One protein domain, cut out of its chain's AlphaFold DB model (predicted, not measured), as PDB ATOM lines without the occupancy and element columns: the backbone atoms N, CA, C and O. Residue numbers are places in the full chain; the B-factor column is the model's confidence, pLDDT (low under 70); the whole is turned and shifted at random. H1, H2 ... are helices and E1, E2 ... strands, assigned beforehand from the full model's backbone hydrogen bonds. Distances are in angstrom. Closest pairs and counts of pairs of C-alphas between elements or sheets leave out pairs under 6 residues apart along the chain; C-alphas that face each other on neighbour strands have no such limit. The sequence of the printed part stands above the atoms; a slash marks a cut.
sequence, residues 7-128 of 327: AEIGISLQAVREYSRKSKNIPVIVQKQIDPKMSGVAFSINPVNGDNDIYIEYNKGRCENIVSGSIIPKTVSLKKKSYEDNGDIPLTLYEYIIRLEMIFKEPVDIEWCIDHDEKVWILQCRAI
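AT A GLANCE: This is residues 7 to 128 of the 327 residues of an uncharacterized protein of Chryseobacterium sp. (strain P1-3) (UniProt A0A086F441). A twisted sheet of five strands has the helix H3 packed on one face, mostly over the E4 and E5 side, and the very short helix H2 on the opposite face, near E1 and E2. The helix H1 lies off beyond the E5 side of the sheet like an outlying arm, joined to E1 by a long strap, residues 23 to 35, and residues 20 to 26 stick out where H1 turns into that strap. The printed part has 122 residues with three named helices and five named strands, in the order H1 E1 E2 H2 E3 H3 E4 E5 along the chain. The sheet's order is E3 E2 E1 E4 E5, antiparallel throughout, and the class is mixed, helices and strands. The whole is compact, with a radius of gyration of the C-alphas of 15.4 A and spans of 46 by 31 by 27 A, the outlying H1 adding to the length.

HOW THE PARTS SIT: The sheet is made of E3, residues 74 to 79, E2, residues 53 to 60, E1, residues 36 to 43, E4, residues 108 to 115, and E5, residues 120 to 127, in that order from edge to edge. From edge to edge the strands' lines turn by 73 degrees. E1 and E4 are antiparallel at 168 degrees, with N 42 and O 110 2.8 A apart, within hydrogen-bond range. E1 and E2 form a hairpin at 156 degrees, with N 43 and O 55 at 2.8 A. E3, an edge strand, is antiparallel to E2 at 152 degrees, with N 78 and O 54 at 2.8 A. E4 and E5 form a hairpin at 166 degrees, with N 109 and O 126 at 2.8 A; E5, the other edge strand, bends by 62 degrees at residue 123. H3, residues 91 to 104, is on the sheet; its closest C-alphas to E4 are those of Glu 101 and Val 108, 5.7 A, and to E5 those of Leu 93 and Val 120, 6.5 A. H2, residues 64 to 67, is on the opposite face, at a height over the sheet of 8.4 A; its closest C-alphas to E2 are those of Asn 59 and Ile 66, 7.4 A. H2 lies over none of the strands, but only just, with 2 of its 4 C-alphas falling on E2 and 2 on E1. H1, residues 7 to 22, is not on the sheet, with 0 pairs of C-alphas within 10 A, but H1 and H3 are near each other, with 6 such pairs. H1 and H2 are apart. In H1 and H3 every O i to N i+4 pair is within hydrogen-bond range; H2 is too short for such a pair.

IN THESE COORDINATES: The printed part begins with H1, whose C-alpha 7 is at (-56.434, 44.997, 11.814) and which is 22.9 A long from first to last C-alpha. E1 measures 19.4 A and begins with C-alpha 36 at (-29.164, 38.727, 12.762). E2 measures 22.8 A, H2 5.4 A and E3 17.1 A. H3 measures 20.2 A and E4 22.2 A. E5 measures 20.0 A and ends with C-alpha 127 at (-48.875, 39.664, 26.348).

THE WHOLE: The two C-alphas farthest apart are those of Lys 22 and Gly 87, 46.9 A. The printed part has no cut. The long links are H1 to E1, with 13 residues, and E3 to H3, with 11; the links E2 to H2, H3 to E4 and E4 to E5 are tight. Residues 20 to 26, of which 20 to 22 belong to H1, stand free. The mean pLDDT of the printed part is 79.0, and 30 residues are under 70, among them residues 47 to 52, 63 to 72, 80 to 84 and 102 to 106.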
ATOM      1  N   ALA A   7     -55.325  45.854  12.221       67.12
ATOM      2  CA  ALA A   7     -56.434  44.997  11.814       67.12
ATOM      3  C   ALA A   7     -55.956  43.583  11.442       67.12
ATOM      4  O   ALA A   7     -56.539  42.606  11.902       67.12
ATOM      5  N   GLU A   8     -54.867  43.464  10.677       70.81
ATOM      6  CA  GLU A   8     -54.281  42.169  10.295       70.81
ATOM      7  C   GLU A   8     -53.754  41.392  11.509       70.81
ATOM      8  O   GLU A   8     -53.953  40.177  11.609       70.81
ATOM      9  N   ILE A   9     -53.156  42.096  12.476       67.06
ATOM     10  CA  ILE A   9     -52.728  41.508  13.756       67.06
ATOM     11  C   ILE A   9     -53.947  40.991  14.537       67.06
ATOM     12  O   ILE A   9     -53.938  39.857  15.018       67.06
ATOM     13  N   GLY A  10     -55.022  41.785  14.619       66.62
ATOM     14  CA  GLY A  10     -56.265  41.393  15.288       66.62
ATOM     15  C   GLY A  10     -56.928  40.159  14.667       66.62
ATOM     16  O   GLY A  10     -57.303  39.234  15.391       66.62
ATOM     17  N   ILE A  11     -57.009  40.104  13.332       73.00
ATOM     18  CA  ILE A  11     -57.549  38.955  12.585       73.00
ATOM     19  C   ILE A  11     -56.724  37.694  12.868       73.00
ATOM     20  O   ILE A  11     -57.285  36.634  13.152       73.00
ATOM     21  N   SER A  12     -55.395  37.810  12.846       71.06
ATOM     22  CA  SER A  12     -54.488  36.683  13.094       71.06
ATOM     23  C   SER A  12     -54.633  36.134  14.519       71.06
ATOM     24  O   SER A  12     -54.753  34.923  14.710       71.06
ATOM     25  N   LEU A  13     -54.713  37.014  15.525       69.00
ATOM     26  CA  LEU A  13     -54.951  36.633  16.922       69.00
ATOM     27  C   LEU A  13     -56.284  35.894  17.099       69.00
ATOM     28  O   LEU A  13     -56.347  34.882  17.804       69.00
ATOM     29  N   GLN A  14     -57.349  36.382  16.459       72.69
ATOM     30  CA  GLN A  14     -58.660  35.745  16.521       72.69
ATOM     31  C   GLN A  14     -58.641  34.360  15.862       72.69
ATOM     32  O   GLN A  14     -59.107  33.396  16.473       72.69
ATOM     33  N   ALA A  15     -58.037  34.234  14.677       77.06
ATOM     34  CA  ALA A  15     -57.934  32.968  13.954       77.06
ATOM     35  C   ALA A  15     -57.192  31.891  14.768       77.06
ATOM     36  O   ALA A  15     -57.668  30.757  14.875       77.06
ATOM     37  N   VAL A  16     -56.074  32.247  15.412       72.81
ATOM     38  CA  VAL A  16     -55.307  31.323  16.268       72.81
ATOM     39  C   VAL A  16     -56.126  30.882  17.485       72.81
ATOM     40  O   VAL A  16     -56.179  29.690  17.801       72.81
ATOM     41  N   ARG A  17     -56.816  31.818  18.152       72.69
ATOM     42  CA  ARG A  17     -57.675  31.515  19.312       72.69
ATOM     43  C   ARG A  17     -58.855  30.619  18.936       72.69
ATOM     44  O   ARG A  17     -59.200  29.713  19.689       72.69
ATOM     45  N   GLU A  18     -59.480  30.853  17.786       79.31
ATOM     46  CA  GLU A  18     -60.583  30.024  17.296       79.31
ATOM     47  C   GLU A  18     -60.131  28.616  16.903       79.31
ATOM     48  O   GLU A  18     -60.818  27.648  17.234       79.31
ATOM     49  N   TYR A  19     -58.972  28.484  16.252       77.81
ATOM     50  CA  TYR A  19     -58.406  27.181  15.901       77.81
ATOM     51  C   TYR A  19     -58.061  26.359  17.150       77.81
ATOM     52  O   TYR A  19     -58.455  25.195  17.244       77.81
ATOM     53  N   SER A  20     -57.410  26.982  18.139       74.75
ATOM     54  CA  SER A  20     -57.034  26.345  19.411       74.75
ATOM     55  C   SER A  20     -58.244  25.799  20.187       74.75
ATOM     56  O   SER A  20     -58.173  24.738  20.799       74.75
ATOM     57  N   ARG A  21     -59.409  26.459  20.096       78.25
ATOM     58  CA  ARG A  21     -60.657  25.957  20.705       78.25
ATOM     59  C   ARG A  21     -61.252  24.739  19.991       78.25
ATOM     60  O   ARG A  21     -61.989  23.982  20.614       78.25
ATOM     61  N   LYS A  22     -60.994  24.574  18.691       82.62
ATOM     62  CA  LYS A  22     -61.637  23.555  17.838       82.62
ATOM     63  C   LYS A  22     -60.784  22.304  17.624       82.62
ATOM     64  O   LYS A  22     -61.330  21.261  17.278       82.62
ATOM     65  N   SER A  23     -59.468  22.397  17.792       78.81
ATOM     66  CA  SER A  23     -58.520  21.342  17.428       78.81
ATOM     67  C   SER A  23     -57.521  21.083  18.549       78.81
ATOM     68  O   SER A  23     -57.017  22.016  19.163       78.81
ATOM     69  N   LYS A  24     -57.191  19.805  18.778       80.62
ATOM     70  CA  LYS A  24     -56.080  19.393  19.655       80.62
ATOM     71  C   LYS A  24     -54.744  19.269  18.911       80.62
ATOM     72  O   LYS A  24     -53.750  18.878  19.516       80.62
ATOM     73  N   ASN A  25     -54.715  19.556  17.607       82.44
ATOM     74  CA  ASN A  25     -53.482  19.512  16.827       82.44
ATOM     75  C   ASN A  25     -52.578  20.686  17.201       82.44
ATOM     76  O   ASN A  25     -53.055  21.794  17.443       82.44
ATOM     77  N   ILE A  26     -51.269  20.449  17.185       78.44
ATOM     78  CA  ILE A  26     -50.271  21.487  17.439       78.44
ATOM     79  C   ILE A  26     -50.089  22.297  16.147       78.44
ATOM     80  O   ILE A  26     -49.659  21.724  15.142       78.44
ATOM     81  N   PRO A  27     -50.425  23.599  16.127       78.88
ATOM     82  CA  PRO A  27     -50.158  24.436  14.967       78.88
ATOM     83  C   PRO A  27     -48.645  24.627  14.799       78.88
ATOM     84  O   PRO A  27     -47.926  24.833  15.775       78.88
ATOM     85  N   VAL A  28     -48.168  24.576  13.555       82.19
ATOM     86  CA  VAL A  28     -46.757  24.806  13.210       82.19
ATOM     87  C   VAL A  28     -46.651  26.117  12.441       82.19
ATOM     88  O   VAL A  28     -47.297  26.283  11.408       82.19
ATOM     89  N   ILE A  29     -45.831  27.040  12.943       83.44
ATOM     90  CA  ILE A  29     -45.511  28.299  12.264       83.44
ATOM     91  C   ILE A  29     -44.247  28.075  11.433       83.44
ATOM     92  O   ILE A  29     -43.201  27.717  11.969       83.44
ATOM     93  N   VAL A  30     -44.342  28.293  10.121       87.31
ATOM     94  CA  VAL A  30     -43.191  28.276   9.212       87.31
ATOM     95  C   VAL A  30     -42.877  29.716   8.832       87.31
ATOM     96  O   VAL A  30     -43.678  30.372   8.171       87.31
ATOM     97  N   GLN A  31     -41.717  30.206   9.261       86.25
ATOM     98  CA  GLN A  31     -41.260  31.573   9.013       86.25
ATOM     99  C   GLN A  31     -39.888  31.581   8.342       86.25
ATOM    100  O   GLN A  31     -39.102  30.644   8.492       86.25
ATOM    101  N   LYS A  32     -39.583  32.654   7.605       89.94
ATOM    102  CA  LYS A  32     -38.239  32.869   7.060       89.94
ATOM    103  C   LYS A  32     -37.255  33.050   8.218       89.94
ATOM    104  O   LYS A  32     -37.462  33.912   9.066       89.94
ATOM    105  N   GLN A  33     -36.166  32.284   8.219       90.62
ATOM    106  CA  GLN A  33     -35.077  32.487   9.171       90.62
ATOM    107  C   GLN A  33     -34.287  33.748   8.794       90.62
ATOM    108  O   GLN A  33     -33.817  33.880   7.662       90.62
ATOM    109  N   ILE A  34     -34.171  34.678   9.740       92.88
ATOM    110  CA  ILE A  34     -33.375  35.901   9.602       92.88
ATOM    111  C   ILE A  34     -31.985  35.635  10.183       92.88
ATOM    112  O   ILE A  34     -31.881  34.988  11.225       92.88
ATOM    113  N   ASP A  35     -30.932  36.106   9.513       92.44
ATOM    114  CA  ASP A  35     -29.564  36.060  10.035       92.44
ATOM    115  C   ASP A  35     -29.233  37.403  10.708       92.44
ATOM    116  O   ASP A  35     -29.118  38.419  10.014       92.44
ATOM    117  N   PRO A  36     -29.187  37.461  12.052       94.00
ATOM    118  CA  PRO A  36     -29.164  38.727  12.762       94.00
ATOM    119  C   PRO A  36     -27.739  39.213  13.035       94.00
ATOM    120  O   PRO A  36     -26.896  38.483  13.561       94.00
ATOM    121  N   LYS A  37     -27.515  40.508  12.811       93.25
ATOM    122  CA  LYS A  37     -26.369  41.238  13.366       93.25
ATOM    123  C   LYS A  37     -26.524  41.409  14.880       93.25
ATOM    124  O   LYS A  37     -25.544  41.318  15.622       93.25
ATOM    125  N   MET A  38     -27.753  41.647  15.336       92.38
ATOM    126  CA  MET A  38     -28.114  41.825  16.741       92.38
ATOM    127  C   MET A  38     -29.501  41.247  16.996       92.38
ATOM    128  O   MET A  38     -30.380  41.342  16.141       92.38
ATOM    129  N   SER A  39     -29.718  40.655  18.160       93.12
ATOM    130  CA  SER A  39     -31.037  40.160  18.548       93.12
ATOM    131  C   SER A  39     -31.233  40.230  20.049       93.12
ATOM    132  O   SER A  39     -30.271  40.402  20.807       93.12
ATOM    133  N   GLY A  40     -32.490  40.142  20.463       93.19
ATOM    134  CA  GLY A  40     -32.841  40.307  21.855       93.19
ATOM    135  C   GLY A  40     -34.314  40.099  22.147       93.19
ATOM    136  O   GLY A  40     -35.113  39.732  21.279       93.19
ATOM    137  N   VAL A  41     -34.641  40.380  23.400       93.06
ATOM    138  CA  VAL A  41     -35.993  40.409  23.944       93.06
ATOM    139  C   VAL A  41     -36.258  41.818  24.462       93.06
ATOM    140  O   VAL A  41     -35.366  42.478  24.994       93.06
ATOM    141  N   ALA A  42     -37.468  42.317  24.255       93.44
ATOM    142  CA  ALA A  42     -37.919  43.599  24.762       93.44
ATOM    143  C   ALA A  42     -39.244  43.432  25.498       93.44
ATOM    144  O   ALA A  42     -40.186  42.835  24.986       93.44
ATOM    145  N   PHE A  43     -39.323  44.029  26.674       86.75
ATOM    146  CA  PHE A  43     -40.513  44.093  27.497       86.75
ATOM    147  C   PHE A  43     -41.004  45.537  27.517       86.75
ATOM    148  O   PHE A  43     -40.218  46.465  27.721       86.75
ATOM    149  N   SER A  44     -42.303  45.752  27.310       79.00
ATOM    150  CA  SER A  44     -42.881  47.099  27.397       79.00
ATOM    151  C   SER A  44     -43.041  47.592  28.839       79.00
ATOM    152  O   SER A  44     -43.381  48.749  29.050       79.00
ATOM    153  N   ILE A  45     -42.792  46.740  29.826       74.19
ATOM    154  CA  ILE A  45     -42.673  47.077  31.244       74.19
ATOM    155  C   ILE A  45     -41.360  46.487  31.747       74.19
ATOM    156  O   ILE A  45     -40.935  45.445  31.250       74.19
ATOM    157  N   ASN A  46     -40.720  47.111  32.730       70.50
ATOM    158  CA  ASN A  46     -39.494  46.573  33.287       70.50
ATOM    159  C   ASN A  46     -39.818  45.346  34.158       70.50
ATOM    160  O   ASN A  46     -40.441  45.493  35.211       70.50
ATOM    161  N   PRO A  47     -39.408  44.128  33.757       64.62
ATOM    162  CA  PRO A  47     -39.769  42.916  34.479       64.62
ATOM    163  C   PRO A  47     -39.005  42.784  35.804       64.62
ATOM    164  O   PRO A  47     -39.401  41.997  36.654       64.62
ATOM    165  N   VAL A  48     -37.917  43.537  36.004       64.12
ATOM    166  CA  VAL A  48     -37.071  43.456  37.204       64.12
ATOM    167  C   VAL A  48     -37.641  44.277  38.355       64.12
ATOM    168  O   VAL A  48     -37.532  43.857  39.505       64.12
ATOM    169  N   ASN A  49     -38.207  45.453  38.065       55.88
ATOM    170  CA  ASN A  49     -38.687  46.402  39.079       55.88
ATOM    171  C   ASN A  49     -40.160  46.849  38.901       55.88
ATOM    172  O   ASN A  49     -40.650  47.661  39.680       55.88
ATOM    173  N   GLY A  50     -40.860  46.370  37.872       52.97
ATOM    174  CA  GLY A  50     -42.257  46.723  37.613       52.97
ATOM    175  C   GLY A  50     -42.476  48.156  37.115       52.97
ATOM    176  O   GLY A  50     -43.626  48.559  36.933       52.97
ATOM    177  N   ASP A  51     -41.415  48.935  36.872       56.50
ATOM    178  CA  ASP A  51     -41.540  50.295  36.352       56.50
ATOM    179  C   ASP A  51     -42.140  50.280  34.942       56.50
ATOM    180  O   ASP A  51     -41.843  49.407  34.123       56.50
ATOM    181  N   ASN A  52     -42.922  51.313  34.613       62.97
ATOM    182  CA  ASN A  52     -43.511  51.521  33.285       62.97
ATOM    183  C   ASN A  52     -42.484  52.008  32.235       62.97
ATOM    184  O   ASN A  52     -42.748  52.915  31.438       62.97
ATOM    185  N   ASP A  53     -41.304  51.404  32.257       74.69
ATOM    186  CA  ASP A  53     -40.195  51.618  31.343       74.69
ATOM    187  C   ASP A  53     -40.096  50.443  30.367       74.69
ATOM    188  O   ASP A  53     -40.448  49.312  30.692       74.69
ATOM    189  N   ILE A  54     -39.573  50.700  29.170       82.44
ATOM    190  CA  ILE A  54     -39.221  49.635  28.232       82.44
ATOM    191  C   ILE A  54     -37.899  49.021  28.688       82.44
ATOM    192  O   ILE A  54     -36.909  49.735  28.824       82.44
ATOM    193  N   TYR A  55     -37.865  47.706  28.869       87.31
ATOM    194  CA  TYR A  55     -36.662  46.971  29.248       87.31
ATOM    195  C   TYR A  55     -36.224  46.054  28.113       87.31
ATOM    196  O   TYR A  55     -37.030  45.291  27.588       87.31
ATOM    197  N   ILE A  56     -34.961  46.138  27.704       91.88
ATOM    198  CA  ILE A  56     -34.441  45.416  26.543       91.88
ATOM    199  C   ILE A  56     -33.184  44.653  26.936       91.88
ATOM    200  O   ILE A  56     -32.226  45.246  27.435       91.88
ATOM    201  N   GLU A  57     -33.171  43.360  26.635       91.44
ATOM    202  CA  GLU A  57     -32.001  42.492  26.721       91.44
ATOM    203  C   GLU A  57     -31.543  42.121  25.313       91.44
ATOM    204  O   GLU A  57     -32.353  41.698  24.490       91.44
ATOM    205  N   TYR A  58     -30.257  42.277  25.005       92.12
ATOM    206  CA  TYR A  58     -29.754  42.043  23.652       92.12
ATOM    207  C   TYR A  58     -28.292  41.613  23.615       92.12
ATOM    208  O   TYR A  58     -27.508  41.836  24.540       92.12
ATOM    209  N   ASN A  59     -27.907  41.007  22.494       89.31
ATOM    210  CA  ASN A  59     -26.527  40.662  22.191       89.31
ATOM    211  C   ASN A  59     -26.270  40.688  20.675       89.31
ATOM    212  O   ASN A  59     -27.194  40.643  19.860       89.31
ATOM    213  N   LYS A  60     -24.993  40.734  20.284       87.62
ATOM    214  CA  LYS A  60     -24.582  40.546  18.889       87.62
ATOM    215  C   LYS A  60     -24.823  39.097  18.457       87.62
ATOM    216  O   LYS A  60     -24.545  38.165  19.210       87.62
ATOM    217  N   GLY A  61     -25.276  38.912  17.221       83.94
ATOM    218  CA  GLY A  61     -25.618  37.599  16.678       83.94
ATOM    219  C   GLY A  61     -26.996  37.102  17.127       83.94
ATOM    220  O   GLY A  61     -27.907  37.899  17.353       83.94
ATOM    221  N   ARG A  62     -27.162  35.773  17.205       77.94
ATOM    222  CA  ARG A  62     -28.454  35.083  17.401       77.94
ATOM    223  C   ARG A  62     -28.913  35.011  18.863       77.94
ATOM    224  O   ARG A  62     -28.104  34.818  19.771       77.94
ATOM    225  N   CYS A  63     -30.235  35.059  19.050       65.94
ATOM    226  CA  CYS A  63     -30.911  35.119  20.352       65.94
ATOM    227  C   CYS A  63     -30.858  33.782  21.119       65.94
ATOM    228  O   CYS A  63     -30.999  33.752  22.339       65.94
ATOM    229  N   GLU A  64     -30.562  32.674  20.427       62.62
ATOM    230  CA  GLU A  64     -30.385  31.326  21.001       62.62
ATOM    231  C   GLU A  64     -29.347  31.303  22.140       62.62
ATOM    232  O   GLU A  64     -29.469  30.542  23.102       62.62
ATOM    233  N   ASN A  65     -28.354  32.192  22.080       56.28
ATOM    234  CA  ASN A  65     -27.322  32.303  23.108       56.28
ATOM    235  C   ASN A  65     -27.781  33.053  24.375       56.28
ATOM    236  O   ASN A  65     -27.168  32.885  25.429       56.28
ATOM    237  N   ILE A  66     -28.832  33.875  24.273       56.28
ATOM    238  CA  ILE A  66     -29.426  34.622  25.394       56.28
ATOM    239  C   ILE A  66     -30.419  33.716  26.128       56.28
ATOM    240  O   ILE A  66     -30.320  33.533  27.337       56.28
ATOM    241  N   VAL A  67     -31.312  33.059  25.380       52.16
ATOM    242  CA  VAL A  67     -32.350  32.171  25.936       52.16
ATOM    243  C   VAL A  67     -31.750  30.934  26.625       52.16
ATOM    244  O   VAL A  67     -32.318  30.420  27.584       52.16
ATOM    245  N   SER A  68     -30.574  30.473  26.184       55.41
ATOM    246  CA  SER A  68     -29.842  29.362  26.815       55.41
ATOM    247  C   SER A  68     -29.053  29.750  28.075       55.41
ATOM    248  O   SER A  68     -28.437  28.877  28.686       55.41
ATOM    249  N   GLY A  69     -29.020  31.035  28.460       54.12
ATOM    250  CA  GLY A  69     -28.293  31.524  29.641       54.12
ATOM    251  C   GLY A  69     -26.764  31.413  29.550       54.12
ATOM    252  O   GLY A  69     -26.072  31.567  30.554       54.12
ATOM    253  N   SER A  70     -26.220  31.130  28.361       55.72
ATOM    254  CA  SER A  70     -24.782  30.899  28.149       55.72
ATOM    255  C   SER A  70     -23.985  32.190  27.938       55.72
ATOM    256  O   SER A  70     -22.755  32.175  27.991       55.72
ATOM    257  N   ILE A  71     -24.670  33.310  27.694       64.25
ATOM    258  CA  ILE A  71     -24.075  34.637  27.533       64.25
ATOM    259  C   ILE A  71     -24.820  35.627  28.426       64.25
ATOM    260  O   ILE A  71     -26.043  35.601  28.488       64.25
ATOM    261  N   ILE A  72     -24.078  36.521  29.083       69.00
ATOM    262  CA  ILE A  72     -24.641  37.657  29.820       69.00
ATOM    263  C   ILE A  72     -25.072  38.713  28.785       69.00
ATOM    264  O   ILE A  72     -24.195  39.283  28.125       69.00
ATOM    265  N   PRO A  73     -26.381  38.961  28.590       80.06
ATOM    266  CA  PRO A  73     -26.841  39.951  27.626       80.06
ATOM    267  C   PRO A  73     -26.528  41.369  28.110       80.06
ATOM    268  O   PRO A  73     -26.395  41.635  29.307       80.06
ATOM    269  N   LYS A  74     -26.440  42.310  27.167       87.75
ATOM    270  CA  LYS A  74     -26.532  43.731  27.502       87.75
ATOM    271  C   LYS A  74     -27.978  44.055  27.857       87.75
ATOM    272  O   LYS A  74     -28.894  43.550  27.214       87.75
ATOM    273  N   THR A  75     -28.169  44.933  28.834       88.00
ATOM    274  CA  THR A  75     -29.492  45.362  29.297       88.00
ATOM    275  C   THR A  75     -29.623  46.870  29.184       88.00
ATOM    276  O   THR A  75     -28.701  47.593  29.572       88.00
ATOM    277  N   VAL A  76     -30.774  47.360  28.735       89.12
ATOM    278  CA  VAL A  76     -31.081  48.791  28.742       89.12
ATOM    279  C   VAL A  76     -32.530  49.052  29.135       89.12
ATOM    280  O   VAL A  76     -33.425  48.298  28.768       89.12
ATOM    281  N   SER A  77     -32.741  50.128  29.894       84.31
ATOM    282  CA  SER A  77     -34.060  50.612  30.302       84.31
ATOM    283  C   SER A  77     -34.315  51.965  29.644       84.31
ATOM    284  O   SER A  77     -33.493  52.872  29.772       84.31
ATOM    285  N   LEU A  78     -35.430  52.098  28.931       80.12
ATOM    286  CA  LEU A  78     -35.818  53.292  28.183       80.12
ATOM    287  C   LEU A  78     -37.127  53.860  28.734       80.12
ATOM    288  O   LEU A  78     -38.120  53.147  28.887       80.12
ATOM    289  N   LYS A  79     -37.160  55.171  28.990       75.25
ATOM    290  CA  LYS A  79     -38.381  55.865  29.422       75.25
ATOM    291  C   LYS A  79     -39.345  56.027  28.244       75.25
ATOM    292  O   LYS A  79     -38.979  56.578  27.213       75.25
ATOM    293  N   LYS A  80     -40.623  55.666  28.422       66.88
ATOM    294  CA  LYS A  80     -41.666  55.830  27.380       66.88
ATOM    295  C   LYS A  80     -42.000  57.289  27.030       66.88
ATOM    296  O   LYS A  80     -42.604  57.564  25.998       66.88
ATOM    297  N   LYS A  81     -41.673  58.233  27.922       53.81
ATOM    298  CA  LYS A  81     -41.955  59.673  27.755       53.81
ATOM    299  C   LYS A  81     -40.825  60.424  27.043       53.81
ATOM    300  O   LYS A  81     -41.057  61.516  26.536       53.81
ATOM    301  N   SER A  82     -39.622  59.857  27.016       60.72
ATOM    302  CA  SER A  82     -38.423  60.497  26.479       60.72
ATOM    303  C   SER A  82     -37.484  59.422  25.947       60.72
ATOM    304  O   SER A  82     -36.798  58.752  26.720       60.72
ATOM    305  N   TYR A  83     -37.468  59.251  24.625       62.94
ATOM    306  CA  TYR A  83     -36.433  58.449  23.987       62.94
ATOM    307  C   TYR A  83     -35.112  59.214  24.083       62.94
ATOM    308  O   TYR A  83     -34.950  60.262  23.458       62.94
ATOM    309  N   GLU A  84     -34.191  58.696  24.887       69.25
ATOM    310  CA  GLU A  84     -32.798  59.124  24.878       69.25
ATOM    311  C   GLU A  84     -32.016  58.142  24.018       69.25
ATOM    312  O   GLU A  84     -32.033  56.932  24.262       69.25
ATOM    313  N   ASP A  85     -31.365  58.666  22.981       72.88
ATOM    314  CA  ASP A  85     -30.545  57.847  22.104       72.88
ATOM    315  C   ASP A  85     -29.343  57.309  22.882       72.88
ATOM    316  O   ASP A  85     -28.471  58.059  23.325       72.88
ATOM    317  N   ASN A  86     -29.323  55.994  23.067       71.00
ATOM    318  CA  ASN A  86     -28.256  55.286  23.763       71.00
ATOM    319  C   ASN A  86     -27.196  54.727  22.796       71.00
ATOM    320  O   ASN A  86     -26.243  54.093  23.248       71.00
ATOM    321  N   GLY A  87     -27.365  54.930  21.482       76.44
ATOM    322  CA  GLY A  87     -26.463  54.478  20.420       76.44
ATOM    323  C   GLY A  87     -26.507  52.978  20.095       76.44
ATOM    324  O   GLY A  87     -25.999  52.578  19.050       76.44
ATOM    325  N   ASP A  88     -27.115  52.151  20.948       80.62
ATOM    326  CA  ASP A  88     -27.164  50.692  20.792       80.62
ATOM    327  C   ASP A  88     -28.534  50.203  20.281       80.62
ATOM    328  O   ASP A  88     -28.605  49.217  19.547       80.62
ATOM    329  N   ILE A  89     -29.627  50.875  20.657       87.81
ATOM    330  CA  ILE A  89     -30.994  50.507  20.278       87.81
ATOM    331  C   ILE A  89     -31.512  51.472  19.212       87.81
ATOM    332  O   ILE A  89     -31.502  52.674  19.445       87.81
ATOM    333  N   PRO A  90     -32.015  50.995  18.060       88.44
ATOM    334  CA  PRO A  90     -32.584  51.884  17.057       88.44
ATOM    335  C   PRO A  90     -33.952  52.423  17.496       88.44
ATOM    336  O   PRO A  90     -34.803  51.672  17.982       88.44
ATOM    337  N   LEU A  91     -34.218  53.699  17.198       87.44
ATOM    338  CA  LEU A  91     -35.518  54.349  17.422       87.44
ATOM    339  C   LEU A  91     -36.692  53.540  16.837       87.44
ATOM    340  O   LEU A  91     -37.747  53.430  17.457       87.44
ATOM    341  N   THR A  92     -36.493  52.901  15.682       89.31
ATOM    342  CA  THR A  92     -37.500  52.047  15.034       89.31
ATOM    343  C   THR A  92     -37.991  50.917  15.944       89.31
ATOM    344  O   THR A  92     -39.181  50.605  15.948       89.31
ATOM    345  N   LEU A  93     -37.102  50.300  16.732       92.12
ATOM    346  CA  LEU A  93     -37.495  49.246  17.669       92.12
ATOM    347  C   LEU A  93     -38.327  49.824  18.820       92.12
ATOM    348  O   LEU A  93     -39.367  49.264  19.158       92.12
ATOM    349  N   TYR A  94     -37.905  50.962  19.376       87.38
ATOM    350  CA  TYR A  94     -38.656  51.676  20.411       87.38
ATOM    351  C   TYR A  94     -40.091  51.993  19.953       87.38
ATOM    352  O   TYR A  94     -41.057  51.680  20.651       87.38
ATOM    353  N   GLU A  95     -40.251  52.531  18.742       84.38
ATOM    354  CA  GLU A  95     -41.565  52.823  18.159       84.38
ATOM    355  C   GLU A  95     -42.423  51.562  17.979       84.38
ATOM    356  O   GLU A  95     -43.637  51.596  18.204       84.38
ATOM    357  N   TYR A  96     -41.812  50.438  17.586       87.50
ATOM    358  CA  TYR A  96     -42.519  49.165  17.430       87.50
ATOM    359  C   TYR A  96     -43.024  48.636  18.768       87.50
ATOM    360  O   TYR A  96     -44.173  48.205  18.833       87.50
ATOM    361  N   ILE A  97     -42.221  48.729  19.831       86.12
ATOM    362  CA  ILE A  97     -42.609  48.295  21.179       86.12
ATOM    363  C   ILE A  97     -43.825  49.087  21.670       86.12
ATOM    364  O   ILE A  97     -44.832  48.486  22.048       86.12
ATOM    365  N   ILE A  98     -43.781  50.423  21.584       77.19
ATOM    366  CA  ILE A  98     -44.906  51.290  21.973       77.19
ATOM    367  C   ILE A  98     -46.162  50.943  21.169       77.19
ATOM    368  O   ILE A  98     -47.255  50.802  21.720       77.19
ATOM    369  N   ARG A  99     -46.024  50.773  19.851       78.06
ATOM    370  CA  ARG A  99     -47.164  50.473  18.982       78.06
ATOM    371  C   ARG A  99     -47.762  49.095  19.261       78.06
ATOM    372  O   ARG A  99     -48.984  48.969  19.247       78.06
ATOM    373  N   LEU A 100     -46.938  48.078  19.508       77.81
ATOM    374  CA  LEU A 100     -47.399  46.732  19.848       77.81
ATOM    375  C   LEU A 100     -48.126  46.723  21.195       77.81
ATOM    376  O   LEU A 100     -49.230  46.192  21.265       77.81
ATOM    377  N   GLU A 101     -47.595  47.398  22.216       75.50
ATOM    378  CA  GLU A 101     -48.285  47.575  23.500       75.50
ATOM    379  C   GLU A 101     -49.655  48.253  23.322       75.50
ATOM    380  O   GLU A 101     -50.665  47.777  23.841       75.50
ATOM    381  N   MET A 102     -49.736  49.318  22.517       66.44
ATOM    382  CA  MET A 102     -51.010  49.987  22.217       66.44
ATOM    383  C   MET A 102     -52.017  49.078  21.492       66.44
ATOM    384  O   MET A 102     -53.224  49.206  21.708       66.44
ATOM    385  N   ILE A 103     -51.542  48.180  20.622       69.88
ATOM    386  CA  ILE A 103     -52.385  47.221  19.888       69.88
ATOM    387  C   ILE A 103     -52.902  46.128  20.827       69.88
ATOM    388  O   ILE A 103     -54.092  45.812  20.788       69.88
ATOM    389  N   PHE A 104     -52.030  45.573  21.672       65.56
ATOM    390  CA  PHE A 104     -52.379  44.520  22.628       65.56
ATOM    391  C   PHE A 104     -53.199  45.046  23.813       65.56
ATOM    392  O   PHE A 104     -53.988  44.289  24.371       65.56
ATOM    393  N   LYS A 105     -53.075  46.341  24.147       61.00
ATOM    394  CA  LYS A 105     -53.693  47.006  25.316       61.00
ATOM    395  C   LYS A 105     -53.263  46.417  26.664       61.00
ATOM    396  O   LYS A 105     -53.905  46.671  27.679       61.00
ATOM    397  N   GLU A 106     -52.171  45.669  26.658       64.56
ATOM    398  CA  GLU A 106     -51.549  44.994  27.791       64.56
ATOM    399  C   GLU A 106     -50.026  45.094  27.609       64.56
ATOM    400  O   GLU A 106     -49.577  45.255  26.466       64.56
ATOM    401  N   PRO A 107     -49.222  44.996  28.686       73.88
ATOM    402  CA  PRO A 107     -47.776  44.918  28.555       73.88
ATOM    403  C   PRO A 107     -47.362  43.731  27.683       73.88
ATOM    404  O   PRO A 107     -47.944  42.648  27.774       73.88
ATOM    405  N   VAL A 108     -46.355  43.929  26.838       78.56
ATOM    406  CA  VAL A 108     -45.928  42.944  25.839       78.56
ATOM    407  C   VAL A 108     -44.475  42.530  26.026       78.56
ATOM    408  O   VAL A 108     -43.621  43.337  26.383       78.56
ATOM    409  N   ASP A 109     -44.231  41.255  25.750       89.38
ATOM    410  CA  ASP A 109     -42.932  40.605  25.621       89.38
ATOM    411  C   ASP A 109     -42.699  40.320  24.130       89.38
ATOM    412  O   ASP A 109     -43.538  39.700  23.458       89.38
ATOM    413  N   ILE A 110     -41.602  40.855  23.603       93.62
ATOM    414  CA  ILE A 110     -41.301  40.954  22.179       93.62
ATOM    415  C   ILE A 110     -39.928  40.344  21.908       93.62
ATOM    416  O   ILE A 110     -38.913  40.842  22.387       93.62
ATOM    417  N   GLU A 111     -39.879  39.343  21.036       94.12
ATOM    418  CA  GLU A 111     -38.627  38.855  20.456       94.12
ATOM    419  C   GLU A 111     -38.351  39.593  19.148       94.12
ATOM    420  O   GLU A 111     -39.221  39.696  18.273       94.12
ATOM    421  N   TRP A 112     -37.132  40.105  18.996       95.25
ATOM    422  CA  TRP A 112     -36.761  40.947  17.864       95.25
ATOM    423  C   TRP A 112     -35.327  40.691  17.399       95.25
ATOM    424  O   TRP A 112     -34.477  40.169  18.126       95.25
ATOM    425  N   CYS A 113     -35.038  41.096  16.163       94.94
ATOM    426  CA  CYS A 113     -33.671  41.156  15.663       94.94
ATOM    427  C   CYS A 113     -33.447  42.292  14.664       94.94
ATOM    428  O   CYS A 113     -34.386  42.820  14.074       94.94
ATOM    429  N   ILE A 114     -32.180  42.639  14.461       94.75
ATOM    430  CA  ILE A 114     -31.698  43.544  13.420       94.75
ATOM    431  C   ILE A 114     -30.808  42.733  12.486       94.75
ATOM    432  O   ILE A 114     -29.877  42.060  12.945       94.75
ATOM    433  N   ASP A 115     -31.109  42.762  11.191       94.12
ATOM    434  CA  ASP A 115     -30.286  42.103  10.177       94.12
ATOM    435  C   ASP A 115     -29.047  42.937   9.800       94.12
ATOM    436  O   ASP A 115     -28.751  43.980  10.384       94.12
ATOM    437  N   HIS A 116     -28.263  42.446   8.844       92.94
ATOM    438  CA  HIS A 116     -27.056  43.132   8.382       92.94
ATOM    439  C   HIS A 116     -27.330  44.428   7.598       92.94
ATOM    440  O   HIS A 116     -26.407  45.226   7.447       92.94
ATOM    441  N   ASP A 117     -28.576  44.654   7.170       93.56
ATOM    442  CA  ASP A 117     -29.028  45.846   6.447       93.56
ATOM    443  C   ASP A 117     -29.703  46.871   7.388       93.56
ATOM    444  O   ASP A 117     -30.384  47.790   6.934       93.56
ATOM    445  N   GLU A 118     -29.520  46.723   8.708       91.31
ATOM    446  CA  GLU A 118     -30.116  47.559   9.766       91.31
ATOM    447  C   GLU A 118     -31.657  47.513   9.819       91.31
ATOM    448  O   GLU A 118     -32.302  48.363  10.444       91.31
ATOM    449  N   LYS A 119     -32.289  46.504   9.204       93.31
ATOM    450  CA  LYS A 119     -33.741  46.338   9.277       93.31
ATOM    451  C   LYS A 119     -34.132  45.651  10.584       93.31
ATOM    452  O   LYS A 119     -33.653  44.566  10.906       93.31
ATOM    453  N   VAL A 120     -35.066  46.271  11.311       94.38
ATOM    454  CA  VAL A 120     -35.685  45.709  12.521       94.38
ATOM    455  C   VAL A 120     -36.794  44.729  12.138       94.38
ATOM    456  O   VAL A 120     -37.739  45.088  11.429       94.38
ATOM    457  N   TRP A 121     -36.710  43.515  12.671       94.31
ATOM    458  CA  TRP A 121     -37.696  42.448  12.535       94.31
ATOM    459  C   TRP A 121     -38.293  42.102  13.899       94.31
ATOM    460  O   TRP A 121     -37.562  41.922  14.872       94.31
ATOM    461  N   ILE A 122     -39.619  41.974  13.954       94.12
ATOM    462  CA  ILE A 122     -40.331  41.400  15.099       94.12
ATOM    463  C   ILE A 122     -40.568  39.924  14.794       94.12
ATOM    464  O   ILE A 122     -41.194  39.598  13.786       94.12
ATOM    465  N   LEU A 123     -40.034  39.047  15.639       92.06
ATOM    466  CA  LEU A 123     -40.080  37.595  15.464       92.06
ATOM    467  C   LEU A 123     -41.267  36.994  16.219       92.06
ATOM    468  O   LEU A 123     -41.958  36.116  15.710       92.06
ATOM    469  N   GLN A 124     -41.530  37.512  17.417       90.69
ATOM    470  CA  GLN A 124     -42.650  37.107  18.254       90.69
ATOM    471  C   GLN A 124     -43.108  38.285  19.116       90.69
ATOM    472  O   GLN A 124     -42.308  39.126  19.513       90.69
ATOM    473  N   CYS A 125     -44.403  38.342  19.420       89.19
ATOM    474  CA  CYS A 125     -44.968  39.280  20.383       89.19
ATOM    475  C   CYS A 125     -46.092  38.585  21.151       89.19
ATOM    476  O   CYS A 125     -46.984  37.985  20.542       89.19
ATOM    477  N   ARG A 126     -46.065  38.672  22.479       84.06
ATOM    478  CA  ARG A 126     -47.089  38.110  23.367       84.06
ATOM    479  C   ARG A 126     -47.377  39.059  24.525       84.06
ATOM    480  O   ARG A 126     -46.522  39.851  24.896       84.06
ATOM    481  N   ALA A 127     -48.571  38.964  25.104       76.81
ATOM    482  CA  ALA A 127     -48.875  39.664  26.348       76.81
ATOM    483  C   ALA A 127     -48.064  39.064  27.510       76.81
ATOM    484  O   ALA A 127     -47.886  37.843  27.579       76.81
ATOM    485  N   ILE A 128     -47.594  39.912  28.421       71.31
ATOM    486  CA  ILE A 128     -46.951  39.496  29.669       71.31
ATOM    487  C   ILE A 128     -48.049  39.034  30.625       71.31
ATOM    488  O   ILE A 128     -48.892  39.820  31.046       71.31
TER     489      ILE A 128